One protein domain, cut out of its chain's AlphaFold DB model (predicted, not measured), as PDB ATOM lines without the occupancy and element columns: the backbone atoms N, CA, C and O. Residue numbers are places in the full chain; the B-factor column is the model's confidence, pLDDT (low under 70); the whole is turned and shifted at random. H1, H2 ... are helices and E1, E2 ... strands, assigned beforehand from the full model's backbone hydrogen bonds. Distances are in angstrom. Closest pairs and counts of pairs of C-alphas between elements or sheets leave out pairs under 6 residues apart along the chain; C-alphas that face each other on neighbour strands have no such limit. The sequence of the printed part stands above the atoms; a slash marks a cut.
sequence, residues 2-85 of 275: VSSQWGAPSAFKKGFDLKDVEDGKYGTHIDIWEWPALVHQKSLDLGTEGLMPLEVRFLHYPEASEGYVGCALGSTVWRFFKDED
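AT A GLANCE: This is residues 2 to 85 of the 275 residues of a protein of Rhipicephalus appendiculatus (UniProt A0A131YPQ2). A three-strand antiparallel sheet, E3 E4 E5, and a two-strand hairpin, E1 and E2, make a loose V, coming near each other where E1 and E3 begin and spreading toward the tip of the hairpin. Beyond the closed end of the V, a looped arm with two very short helices, H1 and H2, extends the long axis, and its residues 13 to 18 stand free. The printed part has 84 residues with two named helices and then five named strands, in the order H1 H2 E1 E2 E3 E4 E5; the class is mixed, helices and strands, with 41 of the 84 residues in named elements. The whole is only just compact, close to loose, with a radius of gyration of the C-alphas of 13.9 A, and elongated, spanning 41 by 26 by 21 A.

IN THESE COORDINATES: In the larger sheet E3 is residues 53 to 58, 14.2 A long, E4 is residues 66 to 71, 16.6 A, and E5 is residues 76 to 82, 20.1 A, ending at C-alpha 82 (2.460, 15.719, 30.119). E1 is residues 29 to 34, 16.7 A, and E2 is residues 39 to 45, 18.3 A. H1, residues 9 to 12, is 5.6 A long and begins at C-alpha 9 (-26.888, 20.618, 39.146); H2, residues 18 to 22, is 6.4 A long.

HOW THE PARTS SIT: E3, E4 and E5 form a meander, each strand the antiparallel neighbour of the one before, with E3 and E5 as edge strands. The hairpin E3 and E4 has N 57 and O 68 at 2.9 A, within hydrogen-bond range; the hairpin E4 and E5 has N 69 and O 78 at 2.8 A. This sheet is only just strongly twisted, its C-alphas lying up to 4.3 A off the best plane. The closest C-alphas of E1 and E3 are those of His 29 and Pro 53, 7.0 A apart. E2 and E5 are apart. The hairpin E1 and E2 is antiparallel at 157 degrees, with N 32 and O 42 at 2.8 A. Residues 2 to 3 pair antiparallel with residues 31 to 32 of E1. H1 and H2 are not on the larger sheet. They are close but not clearly touching, the C-alphas of Ala 11 and Asp 20 being closest at 6.1 A. In H2 the O i to N i+4 pair is within hydrogen-bond range; H1 is too short for such a pair, and its one O i to N i+3 pair is not within range.

THE WHOLE: The two C-alphas farthest apart are those of Lys 14 and Glu 84, 43.8 A. The printed part has no cut, and no link is long. Mean pLDDT of the printed part is 96.7, and no printed residue is under 70.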
ATOM      1  N   VAL A   2      -6.027  22.133  35.023       97.56
ATOM      2  CA  VAL A   2      -6.884  20.959  34.787       97.56
ATOM      3  C   VAL A   2      -8.197  21.164  35.535       97.56
ATOM      4  O   VAL A   2      -8.172  21.624  36.673       97.56
ATOM      5  N   SER A   3      -9.325  20.844  34.905       98.06
ATOM      6  CA  SER A   3     -10.641  20.799  35.555       98.06
ATOM      7  C   SER A   3     -11.286  19.428  35.382       98.06
ATOM      8  O   SER A   3     -10.990  18.718  34.426       98.06
ATOM      9  N   SER A   4     -12.182  19.060  36.291       98.31
ATOM     10  CA  SER A   4     -12.902  17.784  36.302       98.31
ATOM     11  C   SER A   4     -14.413  17.984  36.148       98.31
ATOM     12  O   SER A   4     -14.901  19.110  36.002       98.31
ATOM     13  N   GLN A   5     -15.163  16.883  36.135       96.88
ATOM     14  CA  GLN A   5     -16.580  16.865  35.794       96.88
ATOM     15  C   GLN A   5     -17.370  15.982  36.762       96.88
ATOM     16  O   GLN A   5     -17.413  14.764  36.612       96.88
ATOM     17  N   TRP A   6     -18.088  16.591  37.706       95.50
ATOM     18  CA  TRP A   6     -19.062  15.846  38.504       95.50
ATOM     19  C   TRP A   6     -20.331  15.543  37.693       95.50
ATOM     20  O   TRP A   6     -20.498  14.447  37.169       95.50
ATOM     21  N   GLY A   7     -21.237  16.510  37.585       94.94
ATOM     22  CA  GLY A   7     -22.496  16.417  36.854       94.94
ATOM     23  C   GLY A   7     -23.203  17.768  36.871       94.94
ATOM     24  O   GLY A   7     -22.840  18.661  37.640       94.94
ATOM     25  N   ALA A   8     -24.214  17.956  36.026       95.75
ATOM     26  CA  ALA A   8     -24.999  19.188  36.073       95.75
ATOM     27  C   ALA A   8     -25.802  19.267  37.390       95.75
ATOM     28  O   ALA A   8     -26.243  18.235  37.900       95.75
ATOM     29  N   PRO A   9     -26.098  20.470  37.922       95.56
ATOM     30  CA  PRO A   9     -26.888  20.618  39.146       95.56
ATOM     31  C   PRO A   9     -28.229  19.874  39.157       95.56
ATOM     32  O   PRO A   9     -28.708  19.489  40.219       95.56
ATOM     33  N   SER A  10     -28.853  19.675  37.996       94.56
ATOM     34  CA  SER A  10     -30.092  18.904  37.860       94.56
ATOM     35  C   SER A  10     -29.944  17.425  38.228       94.56
ATOM     36  O   SER A  10     -30.953  16.836  38.610       94.56
ATOM     37  N   ALA A  11     -28.736  16.861  38.130       94.75
ATOM     38  CA  ALA A  11     -28.445  15.459  38.419       94.75
ATOM     39  C   ALA A  11     -28.206  15.206  39.917       94.75
ATOM     40  O   ALA A  11     -28.764  14.280  40.483       94.75
ATOM     41  N   PHE A  12     -27.422  16.051  40.601       92.75
ATOM     42  CA  PHE A  12     -26.990  15.740  41.974       92.75
ATOM     43  C   PHE A  12     -27.775  16.464  43.083       92.75
ATOM     44  O   PHE A  12     -27.790  16.002  44.226       92.75
ATOM     45  N   LYS A  13     -28.453  17.590  42.793       95.25
ATOM     46  CA  LYS A  13     -29.104  18.422  43.833       95.25
ATOM     47  C   LYS A  13     -30.243  17.727  44.583       95.25
ATOM     48  O   LYS A  13     -30.619  18.184  45.661       95.25
ATOM     49  N   LYS A  14     -30.830  16.670  44.013       94.31
ATOM     50  CA  LYS A  14     -31.962  15.932  44.600       94.31
ATOM     51  C   LYS A  14     -31.551  14.631  45.298       94.31
ATOM     52  O   LYS A  14     -32.425  13.940  45.810       94.31
ATOM     53  N   GLY A  15     -30.254  14.336  45.350       94.12
ATOM     54  CA  GLY A  15     -29.724  13.043  45.775       94.12
ATOM     55  C   GLY A  15     -29.136  12.278  44.595       94.12
ATOM     56  O   GLY A  15     -29.069  12.795  43.482       94.12
ATOM     57  N   PHE A  16     -28.683  11.061  44.863       93.94
ATOM     58  CA  PHE A  16     -28.127  10.160  43.866       93.94
ATOM     59  C   PHE A  16     -29.228   9.283  43.258       93.94
ATOM     60  O   PHE A  16     -29.924   8.569  43.985       93.94
ATOM     61  N   ASP A  17     -29.339   9.295  41.929       94.31
ATOM     62  CA  ASP A  17     -30.251   8.454  41.152       94.31
ATOM     63  C   ASP A  17     -29.460   7.649  40.109       94.31
ATOM     64  O   ASP A  17     -28.682   8.205  39.330       94.31
ATOM     65  N   LEU A  18     -29.675   6.333  40.078       93.19
ATOM     66  CA  LEU A  18     -29.059   5.440  39.096       93.19
ATOM     67  C   LEU A  18     -29.500   5.769  37.668       93.19
ATOM     68  O   LEU A  18     -28.698   5.645  36.746       93.19
ATOM     69  N   LYS A  19     -30.732   6.257  37.479       95.00
ATOM     70  CA  LYS A  19     -31.210   6.677  36.160       95.00
ATOM     71  C   LYS A  19     -30.360   7.815  35.598       95.00
ATOM     72  O   LYS A  19     -30.077   7.827  34.406       95.00
ATOM     73  N   ASP A  20     -29.917   8.741  36.449       96.12
ATOM     74  CA  ASP A  20     -29.068   9.860  36.032       96.12
ATOM     75  C   ASP A  20     -27.668   9.394  35.611       96.12
ATOM     76  O   ASP A  20     -27.064   9.995  34.720       96.12
ATOM     77  N   VAL A  21     -27.177   8.297  36.197       94.38
ATOM     78  CA  VAL A  21     -25.953   7.621  35.745       94.38
ATOM     79  C   VAL A  21     -26.160   6.993  34.368       94.38
ATOM     80  O   VAL A  21     -25.379   7.256  33.458       94.38
ATOM     81  N   GLU A  22     -27.231   6.216  34.191       94.62
ATOM     82  CA  GLU A  22     -27.573   5.577  32.911       94.62
ATOM     83  C   GLU A  22     -27.809   6.588  31.780       94.62
ATOM     84  O   GLU A  22     -27.471   6.323  30.630       94.62
ATOM     85  N   ASP A  23     -28.384   7.745  32.107       96.44
ATOM     86  CA  ASP A  23     -28.648   8.838  31.169       96.44
ATOM     87  C   ASP A  23     -27.382   9.657  30.838       96.44
ATOM     88  O   ASP A  23     -27.463  10.631  30.087       96.44
ATOM     89  N   GLY A  24     -26.222   9.309  31.409       96.06
ATOM     90  CA  GLY A  24     -24.949   9.985  31.155       96.06
ATOM     91  C   GLY A  24     -24.876  11.404  31.727       96.06
ATOM     92  O   GLY A  24     -24.193  12.260  31.169       96.06
ATOM     93  N   LYS A  25     -25.594  11.696  32.822       97.38
ATOM     94  CA  LYS A  25     -25.610  13.042  33.436       97.38
ATOM     95  C   LYS A  25     -24.406  13.332  34.334       97.38
ATOM     96  O   LYS A  25     -24.266  14.460  34.818       97.38
ATOM     97  N   TYR A  26     -23.563  12.329  34.554       97.75
ATOM     98  CA  TYR A  26     -22.322  12.417  35.309       97.75
ATOM     99  C   TYR A  26     -21.117  12.337  34.367       97.75
ATOM    100  O   TYR A  26     -21.140  11.594  33.389       97.75
ATOM    101  N   GLY A  27     -20.084  13.127  34.656       97.75
ATOM    102  CA  GLY A  27     -18.910  13.266  33.802       97.75
ATOM    103  C   GLY A  27     -17.982  12.054  33.831       97.75
ATOM    104  O   GLY A  27     -17.961  11.284  34.792       97.75
ATOM    105  N   THR A  28     -17.185  11.917  32.775       98.00
ATOM    106  CA  THR A  28     -16.132  10.890  32.637       98.00
ATOM    107  C   THR A  28     -14.812  11.477  32.148       98.00
ATOM    108  O   THR A  28     -13.910  10.734  31.783       98.00
ATOM    109  N   HIS A  29     -14.694  12.806  32.082       98.56
ATOM    110  CA  HIS A  29     -13.529  13.469  31.509       98.56
ATOM    111  C   HIS A  29     -12.870  14.423  32.503       98.56
ATOM    112  O   HIS A  29     -13.511  14.962  33.409       98.56
ATOM    113  N   ILE A  30     -11.588  14.682  32.259       98.69
ATOM    114  CA  ILE A  30     -10.905  15.889  32.723       98.69
ATOM    115  C   ILE A  30     -10.556  16.771  31.524       98.69
ATOM    116  O   ILE A  30     -10.316  16.280  30.421       98.69
ATOM    117  N   ASP A  31     -10.504  18.075  31.742       98.44
ATOM    118  CA  ASP A  31     -10.240  19.076  30.717       98.44
ATOM    119  C   ASP A  31      -8.917  19.788  30.996       98.44
ATOM    120  O   ASP A  31      -8.665  20.268  32.104       98.44
ATOM    121  N   ILE A  32      -8.073  19.863  29.972       98.12
ATOM    122  CA  ILE A  32      -6.775  20.528  29.990       98.12
ATOM    123  C   ILE A  32      -6.921  21.929  29.411       98.12
ATOM    124  O   ILE A  32      -7.458  22.116  28.316       98.12
ATOM    125  N   TRP A  33      -6.375  22.908  30.126       97.44
ATOM    126  CA  TRP A  33      -6.443  24.317  29.768       97.44
ATOM    127  C   TRP A  33      -5.064  24.958  29.756       97.44
ATOM    128  O   TRP A  33      -4.268  24.795  30.692       97.44
ATOM    129  N   GLU A  34      -4.839  25.790  28.748       94.31
ATOM    130  CA  GLU A  34      -3.759  26.759  28.743       94.31
ATOM    131  C   GLU A  34      -4.105  27.917  29.679       94.31
ATOM    132  O   GLU A  34      -5.116  28.605  29.514       94.31
ATOM    133  N   TRP A  35      -3.251  28.146  30.669       89.38
ATOM    134  CA  TRP A  35      -3.398  29.224  31.639       89.38
ATOM    135  C   TRP A  35      -2.169  30.141  31.564       89.38
ATOM    136  O   TRP A  35      -1.061  29.614  31.476       89.38
ATOM    137  N   PRO A  36      -2.315  31.481  31.595       93.88
ATOM    138  CA  PRO A  36      -3.537  32.252  31.858       93.88
ATOM    139  C   PRO A  36      -4.367  32.594  30.608       93.88
ATOM    140  O   PRO A  36      -5.294  33.389  30.705       93.88
ATOM    141  N   ALA A  37      -4.059  32.020  29.439       95.88
ATOM    142  CA  ALA A  37      -4.760  32.327  28.187       95.88
ATOM    143  C   ALA A  37      -6.244  31.897  28.166       95.88
ATOM    144  O   ALA A  37      -6.995  32.360  27.310       95.88
ATOM    145  N   LEU A  38      -6.672  31.041  29.106       94.81
ATOM    146  CA  LEU A  38      -8.034  30.498  29.218       94.81
ATOM    147  C   LEU A  38      -8.477  29.712  27.975       94.81
ATOM    148  O   LEU A  38      -9.657  29.699  27.625       94.81
ATOM    149  N   VAL A  39      -7.536  29.048  27.306       97.25
ATOM    150  CA  VAL A  39      -7.816  28.258  26.102       97.25
ATOM    151  C   VAL A  39      -7.988  26.795  26.491       97.25
ATOM    152  O   VAL A  39      -7.081  26.190  27.062       97.25
ATOM    153  N   HIS A  40      -9.149  26.217  26.176       97.44
ATOM    154  CA  HIS A  40      -9.363  24.771  26.274       97.44
ATOM    155  C   HIS A  40      -8.491  24.065  25.235       97.44
ATOM    156  O   HIS A  40      -8.570  24.380  24.047       97.44
ATOM    157  N   GLN A  41      -7.631  23.152  25.682       95.81
ATOM    158  CA  GLN A  41      -6.705  22.434  24.807       95.81
ATOM    159  C   GLN A  41      -7.216  21.040  24.451       95.81
ATOM    160  O   GLN A  41      -7.122  20.626  23.295       95.81
ATOM    161  N   LYS A  42      -7.704  20.283  25.441       96.06
ATOM    162  CA  LYS A  42      -8.062  18.870  25.261       96.06
ATOM    163  C   LYS A  42      -9.000  18.398  26.367       96.06
ATOM    164  O   LYS A  42      -8.800  18.755  27.522       96.06
ATOM    165  N   SER A  43      -9.947  17.533  26.025       98.19
ATOM    166  CA  SER A  43     -10.681  16.710  26.994       98.19
ATOM    167  C   SER A  43     -10.104  15.296  26.964       98.19
ATOM    168  O   SER A  43      -9.934  14.719  25.888       98.19
ATOM    169  N   LEU A  44      -9.766  14.750  28.128       98.44
ATOM    170  CA  LEU A  44      -9.241  13.398  28.294       98.44
ATOM    171  C   LEU A  44     -10.344  12.514  28.868       98.44
ATOM    172  O   LEU A  44     -10.803  12.761  29.981       98.44
ATOM    173  N   ASP A  45     -10.771  11.517  28.096       98.31
ATOM    174  CA  ASP A  45     -11.789  10.546  28.505       98.31
ATOM    175  C   ASP A  45     -11.175   9.485  29.426       98.31
ATOM    176  O   ASP A  45     -10.208   8.812  29.061       98.31
ATOM    177  N   LEU A  46     -11.746   9.337  30.618       98.50
ATOM    178  CA  LEU A  46     -11.393   8.314  31.602       98.50
ATOM    179  C   LEU A  46     -12.281   7.061  31.462       98.50
ATOM    180  O   LEU A  46     -12.116   6.077  32.186       98.50
ATOM    181  N   GLY A  47     -13.251   7.091  30.543       97.12
ATOM    182  CA  GLY A  47     -14.210   6.022  30.312       97.12
ATOM    183  C   GLY A  47     -15.158   5.791  31.491       97.12
ATOM    184  O   GLY A  47     -15.243   6.566  32.444       97.12
ATOM    185  N   THR A  48     -15.885   4.675  31.447       95.12
ATOM    186  CA  THR A  48     -16.856   4.302  32.493       95.12
ATOM    187  C   THR A  48     -16.202   3.995  33.839       95.12
ATOM    188  O   THR A  48     -16.840   4.134  34.881       95.12
ATOM    189  N   GLU A  49     -14.926   3.607  33.839       96.69
ATOM    190  CA  GLU A  49     -14.151   3.357  35.056       96.69
ATOM    191  C   GLU A  49     -13.703   4.648  35.750       96.69
ATOM    192  O   GLU A  49     -13.378   4.613  36.935       96.69
ATOM    193  N   GLY A  50     -13.695   5.784  35.048       97.56
ATOM    194  CA  GLY A  50     -13.402   7.109  35.593       97.56
ATOM    195  C   GLY A  50     -14.646   7.969  35.809       97.56
ATOM    196  O   GLY A  50     -14.584   9.183  35.661       97.56
ATOM    197  N   LEU A  51     -15.790   7.352  36.117       97.75
ATOM    198  CA  LEU A  51     -17.062   8.047  36.314       97.75
ATOM    199  C   LEU A  51     -17.051   8.956  37.560       97.75
ATOM    200  O   LEU A  51     -16.683   8.520  38.657       97.75
ATOM    201  N   MET A  52     -17.557  10.183  37.391       98.12
ATOM    202  CA  MET A  52     -17.536  11.284  38.365       98.12
ATOM    203  C   MET A  52     -16.120  11.617  38.862       98.12
ATOM    204  O   MET A  52     -15.841  11.432  40.050       98.12
ATOM    205  N   PRO A  53     -15.216  12.101  37.994       98.50
ATOM    206  CA  PRO A  53     -13.963  12.696  38.440       98.50
ATOM    207  C   PRO A  53     -14.266  13.944  39.280       98.50
ATOM    208  O   PRO A  53     -14.908  14.881  38.799       98.50
ATOM    209  N   LEU A  54     -13.826  13.940  40.537       98.31
ATOM    210  CA  LEU A  54     -14.045  15.024  41.495       98.31
ATOM    211  C   LEU A  54     -12.745  15.799  41.701       98.31
ATOM    212  O   LEU A  54     -12.426  16.710  40.939       98.31
ATOM    213  N   GLU A  55     -11.975  15.416  42.707       98.19
ATOM    214  CA  GLU A  55     -10.838  16.181  43.182       98.19
ATOM    215  C   GLU A  55      -9.606  15.942  42.310       98.19
ATOM    216  O   GLU A  55      -9.176  14.805  42.109       98.19
ATOM    217  N   VAL A  56      -9.054  17.038  41.786       98.38
ATOM    218  CA  VAL A  56      -7.816  17.080  40.998       98.38
ATOM    219  C   VAL A  56      -6.702  17.611  41.894       98.38
ATOM    220  O   VAL A  56      -6.865  18.648  42.544       98.38
ATOM    221  N   ARG A  57      -5.563  16.918  41.925       98.31
ATOM    222  CA  ARG A  57      -4.372  17.313  42.688       98.31
ATOM    223  C   ARG A  57      -3.135  17.177  41.811       98.31
ATOM    224  O   ARG A  57      -2.789  16.071  41.410       98.31
ATOM    225  N   PHE A  58      -2.491  18.294  41.499       97.88
ATOM    226  CA  PHE A  58      -1.125  18.277  40.974       97.88
ATOM    227  C   PHE A  58      -0.151  17.878  42.081       97.88
ATOM    228  O   PHE A  58      -0.458  18.075  43.259       97.88
ATOM    229  N   LEU A  59       1.008  17.343  41.697       98.06
ATOM    230  CA  LEU A  59       2.153  17.310  42.605       98.06
ATOM    231  C   LEU A  59       2.519  18.742  43.031       98.06
ATOM    232  O   LEU A  59       2.328  19.694  42.270       98.06
ATOM    233  N   HIS A  60       3.026  18.889  44.249       96.81
ATOM    234  CA  HIS A  60       3.429  20.168  44.832       96.81
ATOM    235  C   HIS A  60       4.726  20.698  44.231       96.81
ATOM    236  O   HIS A  60       4.926  21.914  44.201       96.81
ATOM    237  N   TYR A  61       5.603  19.815  43.742       96.50
ATOM    238  CA  TYR A  61       6.830  20.188  43.052       96.50
ATOM    239  C   TYR A  61       6.514  21.021  41.793       96.50
ATOM    240  O   TYR A  61       5.945  20.484  40.843       96.50
ATOM    241  N   PRO A  62       6.913  22.308  41.720       93.31
ATOM    242  CA  PRO A  62       6.435  23.227  40.676       93.31
ATOM    243  C   PRO A  62       6.792  22.841  39.236       93.31
ATOM    244  O   PRO A  62       6.102  23.241  38.298       93.31
ATOM    245  N   GLU A  63       7.870  22.078  39.034       93.50
ATOM    246  CA  GLU A  63       8.266  21.622  37.694       93.50
ATOM    247  C   GLU A  63       7.567  20.316  37.279       93.50
ATOM    248  O   GLU A  63       7.650  19.912  36.115       93.50
ATOM    249  N   ALA A  64       6.859  19.646  38.196       96.00
ATOM    250  CA  ALA A  64       6.106  18.443  37.879       96.00
ATOM    251  C   ALA A  64       4.910  18.779  36.977       96.00
ATOM    252  O   ALA A  64       4.015  19.546  37.323       96.00
ATOM    253  N   SER A  65       4.865  18.150  35.803       96.50
ATOM    254  CA  SER A  65       3.748  18.272  34.857       96.50
ATOM    255  C   SER A  65       2.809  17.069  34.952       96.50
ATOM    256  O   SER A  65       2.430  16.481  33.941       96.50
ATOM    257  N   GLU A  66       2.469  16.672  36.176       98.25
ATOM    258  CA  GLU A  66       1.620  15.518  36.462       98.25
ATOM    259  C   GLU A  66       0.827  15.689  37.762       98.25
ATOM    260  O   GLU A  66       1.096  16.568  38.583       98.25
ATOM    261  N   GLY A  67      -0.172  14.836  37.938       98.50
ATOM    262  CA  GLY A  67      -1.005  14.792  39.126       98.50
ATOM    263  C   GLY A  67      -2.031  13.675  39.050       98.50
ATOM    264  O   GLY A  67      -1.966  12.804  38.181       98.50
ATOM    265  N   TYR A  68      -3.004  13.717  39.952       98.94
ATOM    266  CA  TYR A  68      -4.033  12.699  40.096       98.94
ATOM    267  C   TYR A  68      -5.439  13.289  40.117       98.94
ATOM    268  O   TYR A  68      -5.654  14.423  40.546       98.94
ATOM    269  N   VAL A  69      -6.410  12.485  39.693       98.88
ATOM    270  CA  VAL A  69      -7.838  12.751  39.860       98.88
ATOM    271  C   VAL A  69      -8.534  11.543  40.481       98.88
ATOM    272  O   VAL A  69      -8.357  10.407  40.030       98.88
ATOM    273  N   GLY A  70      -9.317  11.786  41.534       98.75
ATOM    274  CA  GLY A  70     -10.172  10.779  42.161       98.75
ATOM    275  C   GLY A  70     -11.520  10.679  41.448       98.75
ATOM    276  O   GLY A  70     -12.191  11.691  41.256       98.75
ATOM    277  N   CYS A  71     -11.922   9.471  41.055       98.75
ATOM    278  CA  CYS A  71     -13.201   9.208  40.396       98.75
ATOM    279  C   CYS A  71     -14.152   8.515  41.368       98.75
ATOM    280  O   CYS A  71     -13.923   7.367  41.760       98.75
ATOM    281  N   ALA A  72     -15.226   9.204  41.748       98.12
ATOM    282  CA  ALA A  72     -16.100   8.773  42.825       98.12
ATOM    283  C   ALA A  72     -16.797   7.449  42.511       98.12
ATOM    284  O   ALA A  72     -16.455   6.427  43.103       98.12
ATOM    285  N   LEU A  73     -17.736   7.412  41.563       96.88
ATOM    286  CA  LEU A  73     -18.467   6.169  41.273       96.88
ATOM    287  C   LEU A  73     -17.580   5.109  40.633       96.88
ATOM    288  O   LEU A  73     -17.763   3.929  40.924       96.88
ATOM    289  N   GLY A  74     -16.594   5.531  39.838       97.00
ATOM    290  CA  GLY A  74     -15.571   4.630  39.316       97.00
ATOM    291  C   GLY A  74     -14.781   3.917  40.417       97.00
ATOM    292  O   GLY A  74     -14.344   2.790  40.220       97.00
ATOM    293  N   SER A  75     -14.637   4.537  41.596       98.56
ATOM    294  CA  SER A  75     -13.766   4.066  42.682       98.56
ATOM    295  C   SER A  75     -12.327   3.834  42.208       98.56
ATOM    296  O   SER A  75     -11.663   2.870  42.592       98.56
ATOM    297  N   THR A  76     -11.854   4.735  41.345       98.88
ATOM    298  CA  THR A  76     -10.523   4.697  40.734       98.88
ATOM    299  C   THR A  76      -9.787   6.016  40.934       98.88
ATOM    300  O   THR A  76     -10.396   7.070  41.125       98.88
ATOM    301  N   VAL A  77      -8.460   5.959  40.868       98.94
ATOM    302  CA  VAL A  77      -7.606   7.143  40.744       98.94
ATOM    303  C   VAL A  77      -6.865   7.063  39.424       98.94
ATOM    304  O   VAL A  77      -6.291   6.022  39.081       98.94
ATOM    305  N   TRP A  78      -6.865   8.175  38.703       98.88
ATOM    306  CA  TRP A  78      -6.163   8.328  37.439       98.88
ATOM    307  C   TRP A  78      -5.038   9.328  37.597       98.88
ATOM    308  O   TRP A  78      -5.227  10.387  38.191       98.88
ATOM    309  N   ARG A  79      -3.876   8.995  37.050       98.88
ATOM    310  CA  ARG A  79      -2.751   9.904  36.914       98.88
ATOM    311  C   ARG A  79      -2.861  10.609  35.569       98.88
ATOM    312  O   ARG A  79      -2.968   9.941  34.543       98.88
ATOM    313  N   PHE A  80      -2.826  11.933  35.568       98.75
ATOM    314  CA  PHE A  80      -2.701  12.739  34.354       98.75
ATOM    315  C   PHE A  80      -1.291  13.316  34.275       98.75
ATOM    316  O   PHE A  80      -0.679  13.616  35.298       98.75
ATOM    317  N   PHE A  81      -0.761  13.459  33.064       98.38
ATOM    318  CA  PHE A  81       0.629  13.853  32.870       98.38
ATOM    319  C   PHE A  81       0.894  14.402  31.481       98.38
ATOM    320  O   PHE A  81       0.164  14.103  30.534       98.38
ATOM    321  N   LYS A  82       1.956  15.197  31.380       97.44
ATOM    322  CA  LYS A  82       2.460  15.719  30.119       97.44
ATOM    323  C   LYS A  82       3.509  14.774  29.530       97.44
ATOM    324  O   LYS A  82       4.476  14.426  30.204       97.44
ATOM    325  N   ASP A  83       3.303  14.368  28.287       96.94
ATOM    326  CA  ASP A  83       4.217  13.542  27.504       96.94
ATOM    327  C   ASP A  83       5.428  14.351  27.006       96.94
ATOM    328  O   ASP A  83       5.430  15.586  27.012       96.94
ATOM    329  N   GLU A  84       6.464  13.653  26.526       95.62
ATOM    330  CA  GLU A  84       7.687  14.274  25.985       95.62
ATOM    331  C   GLU A  84       7.412  15.188  24.778       95.62
ATOM    332  O   GLU A  84       8.111  16.180  24.573       95.62
ATOM    333  N   ASP A  85       6.373  14.884  23.995       95.81
ATOM    334  CA  ASP A  85       5.931  15.701  22.858       95.81
ATOM    335  C   ASP A  85       5.104  16.933  23.277       95.81
ATOM    336  O   ASP A  85       4.697  17.741  22.439       95.81
TER     337      ASP A  85